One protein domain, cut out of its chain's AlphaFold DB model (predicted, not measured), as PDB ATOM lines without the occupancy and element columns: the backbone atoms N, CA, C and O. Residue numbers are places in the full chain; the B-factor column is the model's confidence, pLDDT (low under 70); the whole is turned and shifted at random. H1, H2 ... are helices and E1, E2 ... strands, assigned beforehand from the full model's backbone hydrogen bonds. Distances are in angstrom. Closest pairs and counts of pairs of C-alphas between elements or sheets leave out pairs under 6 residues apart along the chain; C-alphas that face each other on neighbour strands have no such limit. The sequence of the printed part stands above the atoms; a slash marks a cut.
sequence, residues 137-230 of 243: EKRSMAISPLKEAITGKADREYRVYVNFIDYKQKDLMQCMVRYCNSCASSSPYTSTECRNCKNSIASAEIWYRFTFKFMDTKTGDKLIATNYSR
ATOM      1  N   GLU A 137     -12.909  36.815  -6.651       76.12
ATOM      2  CA  GLU A 137     -14.179  37.368  -7.139       76.12
ATOM      3  C   GLU A 137     -15.336  37.193  -6.144       76.12
ATOM      4  O   GLU A 137     -16.203  38.053  -6.035       76.12
ATOM      5  N   LYS A 138     -15.331  36.104  -5.366       75.12
ATOM      6  CA  LYS A 138     -16.400  35.762  -4.416       75.12
ATOM      7  C   LYS A 138     -16.146  36.285  -3.000       75.12
ATOM      8  O   LYS A 138     -16.996  36.136  -2.122       75.12
ATOM      9  N   ARG A 139     -14.995  36.919  -2.738       74.81
ATOM     10  CA  ARG A 139     -14.665  37.475  -1.409       74.81
ATOM     11  C   ARG A 139     -15.498  38.700  -1.043       74.81
ATOM     12  O   ARG A 139     -15.723  38.920   0.145       74.81
ATOM     13  N   SER A 140     -15.949  39.465  -2.034       78.06
ATOM     14  CA  SER A 140     -16.826  40.627  -1.851       78.06
ATOM     15  C   SER A 140     -18.302  40.249  -1.699       78.06
ATOM     16  O   SER A 140     -19.098  41.093  -1.298       78.06
ATOM     17  N   MET A 141     -18.683  38.991  -1.971       79.50
ATOM     18  CA  MET A 141     -20.058  38.535  -1.768       79.50
ATOM     19  C   MET A 141     -20.440  38.644  -0.290       79.50
ATOM     20  O   MET A 141     -19.703  38.172   0.588       79.50
ATOM     21  N   ALA A 142     -21.606  39.236  -0.034       81.56
ATOM     22  CA  ALA A 142     -22.195  39.303   1.294       81.56
ATOM     23  C   ALA A 142     -22.465  37.894   1.840       81.56
ATOM     24  O   ALA A 142     -22.722  36.950   1.091       81.56
ATOM     25  N   ILE A 143     -22.377  37.763   3.160       82.50
ATOM     26  CA  ILE A 143     -22.581  36.487   3.840       82.50
ATOM     27  C   ILE A 143     -24.062  36.347   4.162       82.50
ATOM     28  O   ILE A 143     -24.599  37.120   4.953       82.50
ATOM     29  N   SER A 144     -24.700  35.357   3.553       83.38
ATOM     30  CA  SER A 144     -26.099  35.018   3.778       83.38
ATOM     31  C   SER A 144     -26.263  34.118   5.009       83.38
ATOM     32  O   SER A 144     -25.413  33.256   5.265       83.38
ATOM     33  N   PRO A 145     -27.373  34.254   5.755       82.06
ATOM     34  CA  PRO A 145     -27.803  33.249   6.721       82.06
ATOM     35  C   PRO A 145     -28.064  31.902   6.040       82.06
ATOM     36  O   PRO A 145     -28.566  31.854   4.914       82.06
ATOM     37  N   LEU A 146     -27.812  30.793   6.741       83.00
ATOM     38  CA  LEU A 146     -27.995  29.456   6.166       83.00
ATOM     39  C   LEU A 146     -29.438  29.194   5.701       83.00
ATOM     40  O   LEU A 146     -29.656  28.570   4.662       83.00
ATOM     41  N   LYS A 147     -30.428  29.725   6.424       83.50
ATOM     42  CA  LYS A 147     -31.849  29.635   6.063       83.50
ATOM     43  C   LYS A 147     -32.157  30.237   4.689       83.50
ATOM     44  O   LYS A 147     -32.990  29.690   3.967       83.50
ATOM     45  N   GLU A 148     -31.480  31.320   4.309       83.19
ATOM     46  CA  GLU A 148     -31.641  31.930   2.982       83.19
ATOM     47  C   GLU A 148     -31.094  31.003   1.892       83.19
ATOM     48  O   GLU A 148     -31.735  30.838   0.863       83.19
ATOM     49  N   ALA A 149     -29.972  30.321   2.135       83.81
ATOM     50  CA  ALA A 149     -29.432  29.349   1.182       83.81
ATOM     51  C   ALA A 149     -30.333  28.107   1.021       83.81
ATOM     52  O   ALA A 149     -30.387  27.527  -0.058       83.81
ATOM     53  N   ILE A 150     -31.051  27.701   2.076       82.69
ATOM     54  CA  ILE A 150     -31.967  26.544   2.049       82.69
ATOM     55  C   ILE A 150     -33.295  26.878   1.356       82.69
ATOM     56  O   ILE A 150     -33.843  26.045   0.640       82.69
ATOM     57  N   THR A 151     -33.836  28.072   1.606       83.50
ATOM     58  CA  THR A 151     -35.179  28.483   1.142       83.50
ATOM     59  C   THR A 151     -35.155  29.425  -0.059       83.50
ATOM     60  O   THR A 151     -36.205  29.802  -0.576       83.50
ATOM     61  N   GLY A 152     -33.963  29.834  -0.483       77.12
ATOM     62  CA  GLY A 152     -33.756  30.787  -1.557       77.12
ATOM     63  C   GLY A 152     -34.046  30.218  -2.943       77.12
ATOM     64  O   GLY A 152     -34.438  29.066  -3.124       77.12
ATOM     65  N   LYS A 153     -33.838  31.062  -3.956       77.38
ATOM     66  CA  LYS A 153     -34.007  30.673  -5.360       77.38
ATOM     67  C   LYS A 153     -32.974  29.615  -5.746       77.38
ATOM     68  O   LYS A 153     -31.796  29.764  -5.402       77.38
ATOM     69  N   ALA A 154     -33.426  28.608  -6.497       67.69
ATOM     70  CA  ALA A 154     -32.546  27.707  -7.233       67.69
ATOM     71  C   ALA A 154     -31.628  28.519  -8.171       67.69
ATOM     72  O   ALA A 154     -31.992  29.614  -8.600       67.69
ATOM     73  N   ASP A 155     -30.424  28.002  -8.428       71.62
ATOM     74  CA  ASP A 155     -29.412  28.578  -9.334       71.62
ATOM     75  C   ASP A 155     -28.775  29.915  -8.907       71.62
ATOM     76  O   ASP A 155     -28.103  30.579  -9.696       71.62
ATOM     77  N   ARG A 156     -28.920  30.304  -7.636       82.00
ATOM     78  CA  ARG A 156     -28.184  31.432  -7.043       82.00
ATOM     79  C   ARG A 156     -26.999  30.939  -6.217       82.00
ATOM     80  O   ARG A 156     -27.096  29.957  -5.485       82.00
ATOM     81  N   GLU A 157     -25.887  31.663  -6.291       84.69
ATOM     82  CA  GLU A 157     -24.732  31.419  -5.432       84.69
ATOM     83  C   GLU A 157     -24.882  32.132  -4.083       84.69
ATOM     84  O   GLU A 157     -25.208  33.320  -4.025       84.69
ATOM     85  N   TYR A 158     -24.591  31.416  -2.996       85.31
ATOM     86  CA  TYR A 158     -24.630  31.942  -1.633       85.31
ATOM     87  C   TYR A 158     -23.271  31.758  -0.963       85.31
ATOM     88  O   TYR A 158     -22.626  30.717  -1.103       85.31
ATOM     89  N   ARG A 159     -22.859  32.754  -0.178       84.94
ATOM     90  CA  ARG A 159     -21.718  32.645   0.730       84.94
ATOM     91  C   ARG A 159     -22.247  32.518   2.150       84.94
ATOM     92  O   ARG A 159     -22.957  33.401   2.609       84.94
ATOM     93  N   VAL A 160     -21.888  31.447   2.847       82.06
ATOM     94  CA  VAL A 160     -22.362  31.166   4.212       82.06
ATOM     95  C   VAL A 160     -21.187  30.880   5.143       82.06
ATOM     96  O   VAL A 160     -20.132  30.426   4.697       82.06
ATOM     97  N   TYR A 161     -21.377  31.118   6.442       81.31
ATOM     98  CA  TYR A 161     -20.486  30.602   7.481       81.31
ATOM     99  C   TYR A 161     -21.166  29.460   8.217       81.31
ATOM    100  O   TYR A 161     -22.244  29.629   8.777       81.31
ATOM    101  N   VAL A 162     -20.515  28.302   8.225       78.06
ATOM    102  CA  VAL A 162     -21.037  27.094   8.850       78.06
ATOM    103  C   VAL A 162     -19.923  26.295   9.509       78.06
ATOM    104  O   VAL A 162     -18.777  26.310   9.060       78.06
ATOM    105  N   ASN A 163     -20.282  25.554  10.549       78.56
ATOM    106  CA  ASN A 163     -19.434  24.543  11.151       78.56
ATOM    107  C   ASN A 163     -19.678  23.195  10.484       78.56
ATOM    108  O   ASN A 163     -20.822  22.784  10.295       78.56
ATOM    109  N   PHE A 164     -18.600  22.479  10.191       73.81
ATOM    110  CA  PHE A 164     -18.672  21.071   9.829       73.81
ATOM    111  C   PHE A 164     -19.098  20.249  11.051       73.81
ATOM    112  O   PHE A 164     -18.483  20.358  12.111       73.81
ATOM    113  N   ILE A 165     -20.145  19.436  10.907       79.00
ATOM    114  CA  ILE A 165     -20.632  18.546  11.971       79.00
ATOM    115  C   ILE A 165     -20.250  17.100  11.677       79.00
ATOM    116  O   ILE A 165     -19.849  16.373  12.579       79.00
ATOM    117  N   ASP A 166     -20.458  16.663  10.434       77.94
ATOM    118  CA  ASP A 166     -20.401  15.250  10.072       77.94
ATOM    119  C   ASP A 166     -20.184  15.069   8.562       77.94
ATOM    120  O   ASP A 166     -20.452  15.973   7.763       77.94
ATOM    121  N   TYR A 167     -19.751  13.876   8.161       81.44
ATOM    122  CA  TYR A 167     -19.638  13.450   6.769       81.44
ATOM    123  C   TYR A 167     -20.178  12.032   6.598       81.44
ATOM    124  O   TYR A 167     -19.968  11.148   7.425       81.44
ATOM    125  N   LYS A 168     -20.902  11.799   5.502       75.88
ATOM    126  CA  LYS A 168     -21.650  10.546   5.331       75.88
ATOM    127  C   LYS A 168     -20.761   9.365   4.928       75.88
ATOM    128  O   LYS A 168     -20.978   8.249   5.396       75.88
ATOM    129  N   GLN A 169     -19.819   9.574   4.013       75.56
ATOM    130  CA  GLN A 169     -19.007   8.499   3.438       75.56
ATOM    131  C   GLN A 169     -17.782   8.220   4.313       75.56
ATOM    132  O   GLN A 169     -16.809   8.963   4.260       75.56
ATOM    133  N   LYS A 170     -17.817   7.143   5.107       65.81
ATOM    134  CA  LYS A 170     -16.703   6.753   5.995       65.81
ATOM    135  C   LYS A 170     -15.502   6.159   5.253       65.81
ATOM    136  O   LYS A 170     -14.393   6.209   5.769       65.81
ATOM    137  N   ASP A 171     -15.739   5.608   4.066       75.00
ATOM    138  CA  ASP A 171     -14.731   4.984   3.210       75.00
ATOM    139  C   ASP A 171     -14.520   5.832   1.948       75.00
ATOM    140  O   ASP A 171     -15.481   6.186   1.258       75.00
ATOM    141  N   LEU A 172     -13.258   6.138   1.636       69.12
ATOM    142  CA  LEU A 172     -12.855   6.887   0.443       69.12
ATOM    143  C   LEU A 172     -13.341   6.221  -0.850       69.12
ATOM    144  O   LEU A 172     -13.693   6.920  -1.802       69.12
ATOM    145  N   MET A 173     -13.446   4.890  -0.879       76.62
ATOM    146  CA  MET A 173     -13.975   4.162  -2.034       76.62
ATOM    147  C   MET A 173     -15.448   4.503  -2.299       76.62
ATOM    148  O   MET A 173     -15.883   4.540  -3.448       76.62
ATOM    149  N   GLN A 174     -16.214   4.827  -1.254       77.81
ATOM    150  CA  GLN A 174     -17.616   5.249  -1.367       77.81
ATOM    151  C   GLN A 174     -17.768   6.711  -1.798       77.81
ATOM    152  O   GLN A 174     -18.861   7.123  -2.210       77.81
ATOM    153  N   CYS A 175     -16.690   7.491  -1.708       81.69
ATOM    154  CA  CYS A 175     -16.624   8.836  -2.262       81.69
ATOM    155  C   CYS A 175     -16.424   8.804  -3.778       81.69
ATOM    156  O   CYS A 175     -16.749   9.784  -4.430       81.69
ATOM    157  N   MET A 176     -15.936   7.709  -4.365       87.25
ATOM    158  CA  MET A 176     -15.760   7.604  -5.814       87.25
ATOM    159  C   MET A 176     -17.039   7.120  -6.500       87.25
ATOM    160  O   MET A 176     -17.618   6.085  -6.159       87.25
ATOM    161  N   VAL A 177     -17.475   7.862  -7.514       89.88
ATOM    162  CA  VAL A 177     -18.656   7.559  -8.323       89.88
ATOM    163  C   VAL A 177     -18.345   7.715  -9.807       89.88
ATOM    164  O   VAL A 177     -17.459   8.467 -10.190       89.88
ATOM    165  N   ARG A 178     -19.098   7.021 -10.654       90.19
ATOM    166  CA  ARG A 178     -19.132   7.243 -12.103       90.19
ATOM    167  C   ARG A 178     -20.374   8.038 -12.459       90.19
ATOM    168  O   ARG A 178     -21.474   7.696 -12.011       90.19
ATOM    169  N   TYR A 179     -20.203   9.093 -13.245       88.94
ATOM    170  CA  TYR A 179     -21.305   9.938 -13.690       88.94
ATOM    171  C   TYR A 179     -21.849   9.457 -15.040       88.94
ATOM    172  O   TYR A 179     -21.098   9.232 -15.985       88.94
ATOM    173  N   CYS A 180     -23.165   9.267 -15.134       89.25
ATOM    174  CA  CYS A 180     -23.831   8.880 -16.370       89.25
ATOM    175  C   CYS A 180     -24.328  10.123 -17.112       89.25
ATOM    176  O   CYS A 180     -25.324  10.724 -16.710       89.25
ATOM    177  N   ASN A 181     -23.692  10.447 -18.239       87.25
ATOM    178  CA  ASN A 181     -24.068  11.598 -19.065       87.25
ATOM    179  C   ASN A 181     -25.481  11.490 -19.663       87.25
ATOM    180  O   ASN A 181     -26.112  12.509 -19.912       87.25
ATOM    181  N   SER A 182     -26.007  10.276 -19.865       89.81
ATOM    182  CA  SER A 182     -27.326  10.084 -20.485       89.81
ATOM    183  C   SER A 182     -28.498  10.486 -19.589       89.81
ATOM    184  O   SER A 182     -29.525  10.917 -20.092       89.81
ATOM    185  N   CYS A 183     -28.376  10.308 -18.269       89.12
ATOM    186  CA  CYS A 183     -29.474  10.560 -17.323       89.12
ATOM    187  C   CYS A 183     -29.054  11.408 -16.119       89.12
ATOM    188  O   CYS A 183     -29.751  11.429 -15.107       89.12
ATOM    189  N   ALA A 184     -27.889  12.053 -16.211       86.69
ATOM    190  CA  ALA A 184     -27.335  12.936 -15.192       86.69
ATOM    191  C   ALA A 184     -27.262  12.322 -13.776       86.69
ATOM    192  O   ALA A 184     -27.368  13.030 -12.774       86.69
ATOM    193  N   SER A 185     -27.080  10.999 -13.670       88.75
ATOM    194  CA  SER A 185     -27.077  10.281 -12.387       88.75
ATOM    195  C   SER A 185     -25.728   9.635 -12.077       88.75
ATOM    196  O   SER A 185     -24.989   9.221 -12.969       88.75
ATOM    197  N   SER A 186     -25.401   9.525 -10.788       89.00
ATOM    198  CA  SER A 186     -24.157   8.905 -10.319       89.00
ATOM    199  C   SER A 186     -24.367   7.450  -9.894       89.00
ATOM    200  O   SER A 186     -25.285   7.158  -9.126       89.00
ATOM    201  N   SER A 187     -23.470   6.557 -10.305       89.81
ATOM    202  CA  SER A 187     -23.390   5.159  -9.853       89.81
ATOM    203  C   SER A 187     -22.067   4.912  -9.105       89.81
ATOM    204  O   SER A 187     -21.143   5.708  -9.252       89.81
ATOM    205  N   PRO A 188     -21.938   3.863  -8.273       89.44
ATOM    206  CA  PRO A 188     -20.658   3.533  -7.641       89.44
ATOM    207  C   PRO A 188     -19.547   3.350  -8.671       89.44
ATOM    208  O   PRO A 188     -19.808   2.869  -9.774       89.44
ATOM    209  N   TYR A 189     -18.307   3.665  -8.296       88.56
ATOM    210  CA  TYR A 189     -17.171   3.583  -9.218       88.56
ATOM    211  C   TYR A 189     -16.946   2.174  -9.806       88.56
ATOM    212  O   TYR A 189     -16.446   2.053 -10.918       88.56
ATOM    213  N   THR A 190     -17.352   1.112  -9.099       90.50
ATOM    214  CA  THR A 190     -17.254  -0.281  -9.573       90.50
ATOM    215  C   THR A 190     -18.294  -0.659 -10.625       90.50
ATOM    216  O   THR A 190     -18.188  -1.718 -11.234       90.50
ATOM    217  N   SER A 191     -19.326   0.162 -10.839       91.56
ATOM    218  CA  SER A 191     -20.430  -0.180 -11.741       91.56
ATOM    219  C   SER A 191     -20.024  -0.003 -13.203       91.56
ATOM    220  O   SER A 191     -19.469   1.030 -13.577       91.56
ATOM    221  N   THR A 192     -20.322  -0.996 -14.037       94.69
ATOM    222  CA  THR A 192     -20.152  -0.943 -15.500       94.69
ATOM    223  C   THR A 192     -21.375  -0.372 -16.210       94.69
ATOM    224  O   THR A 192     -21.246   0.127 -17.322       94.69
ATOM    225  N   GLU A 193     -22.536  -0.368 -15.551       96.25
ATOM    226  CA  GLU A 193     -23.803   0.156 -16.063       96.25
ATOM    227  C   GLU A 193     -24.419   1.168 -15.095       96.25
ATOM    228  O   GLU A 193     -24.286   1.071 -13.869       96.25
ATOM    229  N   CYS A 194     -25.117   2.159 -15.648       92.88
ATOM    230  CA  CYS A 194     -25.849   3.137 -14.863       92.88
ATOM    231  C   CYS A 194     -26.992   2.464 -14.097       92.88
ATOM    232  O   CYS A 194     -27.863   1.822 -14.685       92.88
ATOM    233  N   ARG A 195     -27.063   2.690 -12.782       92.81
ATOM    234  CA  ARG A 195     -28.146   2.149 -11.945       92.81
ATOM    235  C   ARG A 195     -29.540   2.611 -12.375       92.81
ATOM    236  O   ARG A 195     -30.486   1.860 -12.165       92.81
ATOM    237  N   ASN A 196     -29.644   3.805 -12.964       93.75
ATOM    238  CA  ASN A 196     -30.915   4.423 -13.339       93.75
ATOM    239  C   ASN A 196     -31.368   4.056 -14.763       93.75
ATOM    240  O   ASN A 196     -32.506   3.650 -14.950       93.75
ATOM    241  N   CYS A 197     -30.485   4.172 -15.763       94.25
ATOM    242  CA  CYS A 197     -30.850   3.996 -17.179       94.25
ATOM    243  C   CYS A 197     -30.206   2.787 -17.870       94.25
ATOM    244  O   CYS A 197     -30.409   2.606 -19.064       94.25
ATOM    245  N   LYS A 198     -29.409   1.981 -17.154       95.56
ATOM    246  CA  LYS A 198     -28.715   0.780 -17.663       95.56
ATOM    247  C   LYS A 198     -27.702   0.999 -18.794       95.56
ATOM    248  O   LYS A 198     -26.998   0.064 -19.145       95.56
ATOM    249  N   ASN A 199     -27.534   2.223 -19.294       94.12
ATOM    250  CA  ASN A 199     -26.466   2.539 -20.243       94.12
ATOM    251  C   ASN A 199     -25.086   2.206 -19.664       94.12
ATOM    252  O   ASN A 199     -24.835   2.415 -18.471       94.12
ATOM    253  N   SER A 200     -24.182   1.741 -20.530       94.56
ATOM    254  CA  SER A 200     -22.794   1.478 -20.157       94.56
ATOM    255  C   SER A 200     -22.110   2.759 -19.675       94.56
ATOM    256  O   SER A 200     -22.182   3.811 -20.308       94.56
ATOM    257  N   ILE A 201     -21.443   2.652 -18.532       93.94
ATOM    258  CA  ILE A 201     -20.625   3.694 -17.902       93.94
ATOM    259  C   ILE A 201     -19.225   3.163 -17.572       93.94
ATOM    260  O   ILE A 201     -18.511   3.764 -16.776       93.94
ATOM    261  N   ALA A 202     -18.818   2.030 -18.153       88.81
ATOM    262  CA  ALA A 202     -17.533   1.398 -17.855       88.81
ATOM    263  C   ALA A 202     -16.333   2.325 -18.134       88.81
ATOM    264  O   ALA A 202     -15.354   2.297 -17.390       88.81
ATOM    265  N   SER A 203     -16.443   3.170 -19.164       86.44
ATOM    266  CA  SER A 203     -15.462   4.193 -19.546       86.44
ATOM    267  C   SER A 203     -15.777   5.591 -19.002       86.44
ATOM    268  O   SER A 203     -15.070   6.542 -19.328       86.44
ATOM    269  N   ALA A 204     -16.838   5.745 -18.201       85.81
ATOM    270  CA  ALA A 204     -17.205   7.044 -17.658       85.81
ATOM    271  C   ALA A 204     -16.148   7.542 -16.666       85.81
ATOM    272  O   ALA A 204     -15.579   6.769 -15.886       85.81
ATOM    273  N   GLU A 205     -15.936   8.855 -16.683       84.88
ATOM    274  CA  GLU A 205     -15.037   9.551 -15.773       84.88
ATOM    275  C   GLU A 205     -15.419   9.284 -14.308       84.88
ATOM    276  O   GLU A 205     -16.601   9.205 -13.943       84.88
ATOM    277  N   ILE A 206     -14.399   9.142 -13.462       86.44
ATOM    278  CA  ILE A 206     -14.566   8.965 -12.021       86.44
ATOM    279  C   ILE A 206     -14.617  10.341 -11.371       86.44
ATOM    280  O   ILE A 206     -13.727  11.162 -11.551       86.44
ATOM    281  N   TRP A 207     -15.659  10.569 -10.587       86.25
ATOM    282  CA  TRP A 207     -15.888  11.786  -9.831       86.25
ATOM    283  C   TRP A 207     -15.834  11.465  -8.343       86.25
ATOM    284  O   TRP A 207     -16.248  10.387  -7.907       86.25
ATOM    285  N   TYR A 208     -15.382  12.421  -7.545       84.56
ATOM    286  CA  TYR A 208     -15.553  12.374  -6.106       84.56
ATOM    287  C   TYR A 208     -16.883  13.009  -5.715       84.56
ATOM    288  O   TYR A 208     -17.229  14.099  -6.164       84.56
ATOM    289  N   ARG A 209     -17.628  12.321  -4.856       85.44
ATOM    290  CA  ARG A 209     -18.893  12.757  -4.284       85.44
ATOM    291  C   ARG A 209     -18.800  12.723  -2.768       85.44
ATOM    292  O   ARG A 209     -18.952  11.665  -2.154       85.44
ATOM    293  N   PHE A 210     -18.642  13.893  -2.170       82.88
ATOM    294  CA  PHE A 210     -18.618  14.045  -0.721       82.88
ATOM    295  C   PHE A 210     -19.926  14.640  -0.231       82.88
ATOM    296  O   PHE A 210     -20.429  15.609  -0.795       82.88
ATOM    297  N   THR A 211     -20.505  14.053   0.813       83.25
ATOM    298  CA  THR A 211     -21.705  14.585   1.463       83.25
ATOM    299  C   THR A 211     -21.372  15.017   2.875       83.25
ATOM    300  O   THR A 211     -21.025  14.194   3.724       83.25
ATOM    301  N   PHE A 212     -21.514  16.313   3.105       83.62
ATOM    302  CA  PHE A 212     -21.172  16.972   4.349       83.62
ATOM    303  C   PHE A 212     -22.425  17.487   5.036       83.62
ATOM    304  O   PHE A 212     -23.392  17.896   4.387       83.62
ATOM    305  N   LYS A 213     -22.387  17.482   6.363       83.00
ATOM    306  CA  LYS A 213     -23.405  18.077   7.211       83.00
ATOM    307  C   LYS A 213     -22.816  19.282   7.922       83.00
ATOM    308  O   LYS A 213     -21.801  19.181   8.610       83.00
ATOM    309  N   PHE A 214     -23.498  20.400   7.774       85.31
ATOM    310  CA  PHE A 214     -23.094  21.702   8.265       85.31
ATOM    311  C   PHE A 214     -24.110  22.248   9.270       85.31
ATOM    312  O   PHE A 214     -25.296  21.923   9.181       85.31
ATOM    313  N   MET A 215     -23.647  23.076  10.210       83.38
ATOM    314  CA  MET A 215     -24.481  23.832  11.153       83.38
ATOM    315  C   MET A 215     -24.176  25.317  11.074       83.38
ATOM    316  O   MET A 215     -23.008  25.702  11.121       83.38
ATOM    317  N   ASP A 216     -25.204  26.149  11.071       80.00
ATOM    318  CA  ASP A 216     -25.059  27.554  11.430       80.00
ATOM    319  C   ASP A 216     -24.906  27.665  12.956       80.00
ATOM    320  O   ASP A 216     -25.729  27.158  13.719       80.00
ATOM    321  N   THR A 217     -23.834  28.301  13.424       69.00
ATOM    322  CA  THR A 217     -23.561  28.453  14.863       69.00
ATOM    323  C   THR A 217     -24.473  29.449  15.554       69.00
ATOM    324  O   THR A 217     -24.644  29.363  16.769       69.00
ATOM    325  N   LYS A 218     -25.038  30.401  14.807       72.75
ATOM    326  CA  LYS A 218     -25.906  31.447  15.347       72.75
ATOM    327  C   LYS A 218     -27.343  30.968  15.445       72.75
ATOM    328  O   LYS A 218     -27.996  31.231  16.449       72.75
ATOM    329  N   THR A 219     -27.837  30.281  14.418       75.94
ATOM    330  CA  THR A 219     -29.248  29.868  14.359       75.94
ATOM    331  C   THR A 219     -29.470  28.406  14.737       75.94
ATOM    332  O   THR A 219     -30.582  28.035  15.103       75.94
ATOM    333  N   GLY A 220     -28.433  27.564  14.678       77.75
ATOM    334  CA  GLY A 220     -28.555  26.115  14.855       77.75
ATOM    335  C   GLY A 220     -29.133  25.389  13.635       77.75
ATOM    336  O   GLY A 220     -29.329  24.169  13.691       77.75
ATOM    337  N   ASP A 221     -29.389  26.110  12.537       80.75
ATOM    338  CA  ASP A 221     -29.877  25.537  11.285       80.75
ATOM    339  C   ASP A 221     -28.864  24.537  10.723       80.75
ATOM    340  O   ASP A 221     -27.651  24.690  10.878       80.75
ATOM    341  N   LYS A 222     -29.362  23.498  10.051       86.12
ATOM    342  CA  LYS A 222     -28.529  22.421   9.504       86.12
ATOM    343  C   LYS A 222     -28.695  22.331   7.998       86.12
ATOM    344  O   LYS A 222     -29.815  22.342   7.495       86.12
ATOM    345  N   LEU A 223     -27.579  22.162   7.298       84.44
ATOM    346  CA  LEU A 223     -27.532  21.960   5.852       84.44
ATOM    347  C   LEU A 223     -26.804  20.654   5.547       84.44
ATOM    348  O   LEU A 223     -25.730  20.393   6.085       84.44
ATOM    349  N   ILE A 224     -27.378  19.844   4.661       87.19
ATOM    350  CA  ILE A 224     -26.670  18.732   4.031       87.19
ATOM    351  C   ILE A 224     -26.312  19.189   2.625       87.19
ATOM    352  O   ILE A 224     -27.202  19.524   1.849       87.19
ATOM    353  N   ALA A 225     -25.023  19.202   2.306       83.69
ATOM    354  CA  ALA A 225     -24.547  19.559   0.979       83.69
ATOM    355  C   ALA A 225     -23.734  18.410   0.389       83.69
ATOM    356  O   ALA A 225     -22.910  17.791   1.069       83.69
ATOM    357  N   THR A 226     -23.961  18.143  -0.893       83.88
ATOM    358  CA  THR A 226     -23.185  17.173  -1.656       83.88
ATOM    359  C   THR A 226     -22.348  17.919  -2.677       83.88
ATOM    360  O   THR A 226     -22.883  18.628  -3.523       83.88
ATOM    361  N   ASN A 227     -21.034  17.754  -2.597       82.44
ATOM    362  CA  ASN A 227     -20.126  18.241  -3.616       82.44
ATOM    363  C   ASN A 227     -19.786  17.111  -4.590       82.44
ATOM    364  O   ASN A 227     -19.566  15.973  -4.168       82.44
ATOM    365  N   TYR A 228     -19.731  17.467  -5.869       81.88
ATOM    366  CA  TYR A 228     -19.201  16.648  -6.945       81.88
ATOM    367  C   TYR A 228     -17.951  17.338  -7.495       81.88
ATOM    368  O   TYR A 228     -18.043  18.461  -7.989       81.88
ATOM    369  N   SER A 229     -16.798  16.680  -7.408       81.25
ATOM    370  CA  SER A 229     -15.524  17.218  -7.887       81.25
ATOM    371  C   SER A 229     -14.785  16.192  -8.727       81.25
ATOM    372  O   SER A 229     -14.771  15.002  -8.403       81.25
ATOM    373  N   ARG A 230     -14.121  16.653  -9.783       80.75
ATOM    374  CA  ARG A 230     -13.205  15.805 -10.548       80.75
ATOM    375  C   ARG A 230     -11.882  15.612  -9.799       80.75
ATOM    376  O   ARG A 230     -11.543  16.466  -8.975       80.75
TER     377      ARG A 230
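Overview. This is residues 137 to 230 of the 243 residues of the protein "POT1PC domain-containing protein" of Hesseltinella vesiculosa (UniProt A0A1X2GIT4). A long, twisted hairpin of E4 and E5 makes the long axis, and further strands pair beside E4 at staggered places. At one end the smaller hairpin E2 and E3 sits with the loop of residues 189 to 205; towards the other end E1 pairs with E4, and H1 only grazes the sheet near E5. The printed part has 94 residues with two named helices and five named strands, which follow along the chain as H1, E1, H2, E2, E3, E4 and E5; 42 residues are in named elements, under half, and the class is mixed, helices and strands; the sheet is branched, and its neighbour pairs, E1 and E4, E2 and E3, E2 and E4, and E4 and E5, are antiparallel. It is loose, with a radius of gyration of the C-alphas of 16.3 A, and spans 45 by 28 by 24 A.

Along the chain. Find C-alpha 146 at (-27.995, 29.456, 6.166), where H1, residues 146 to 151, begins. E1 is residues 163 to 167, H2 172 to 175, E2 176 to 180 and E3 185 to 188. E4, residues 206 to 215, runs 29.3 A; E5, residues 222 to 229, runs 22.3 A to C-alpha 229 at (-15.524, 17.218, -7.887).

Arrangement. Look first at the strongly twisted sheet: E1 and E2 lie on one side of E4, E5 on the other. In the hairpin E4 and E5, N 210 and O 227 are 3.0 A apart. Within hydrogen-bond range are also N 213 and O 166 of the neighbours E4 and E1, 2.8 A apart, N 177 and O 207 of the neighbours E2 and E4, 2.8 A apart, and N 178 and O 187 of the hairpin E2 and E3, 2.8 A apart. H1's closest C-alphas to E5 are Ile 150 and Leu 223, 7.4 A. H2 is on the sheet, over none of its strands, at a height of 6.0 A. Each O i to N i+4 pair of H1 is within hydrogen-bond range; H2 is too short for one.

Size, cuts and confidence. The C-alphas of Ser 200 and Lys 218 are farthest apart, 46.6 A. The printed part has no cut; links H1 to E1 and E3 to E4 are long. Residues 151 to 156 stand free. Residues 154, 170, 172 and 217 have pLDDT under 70.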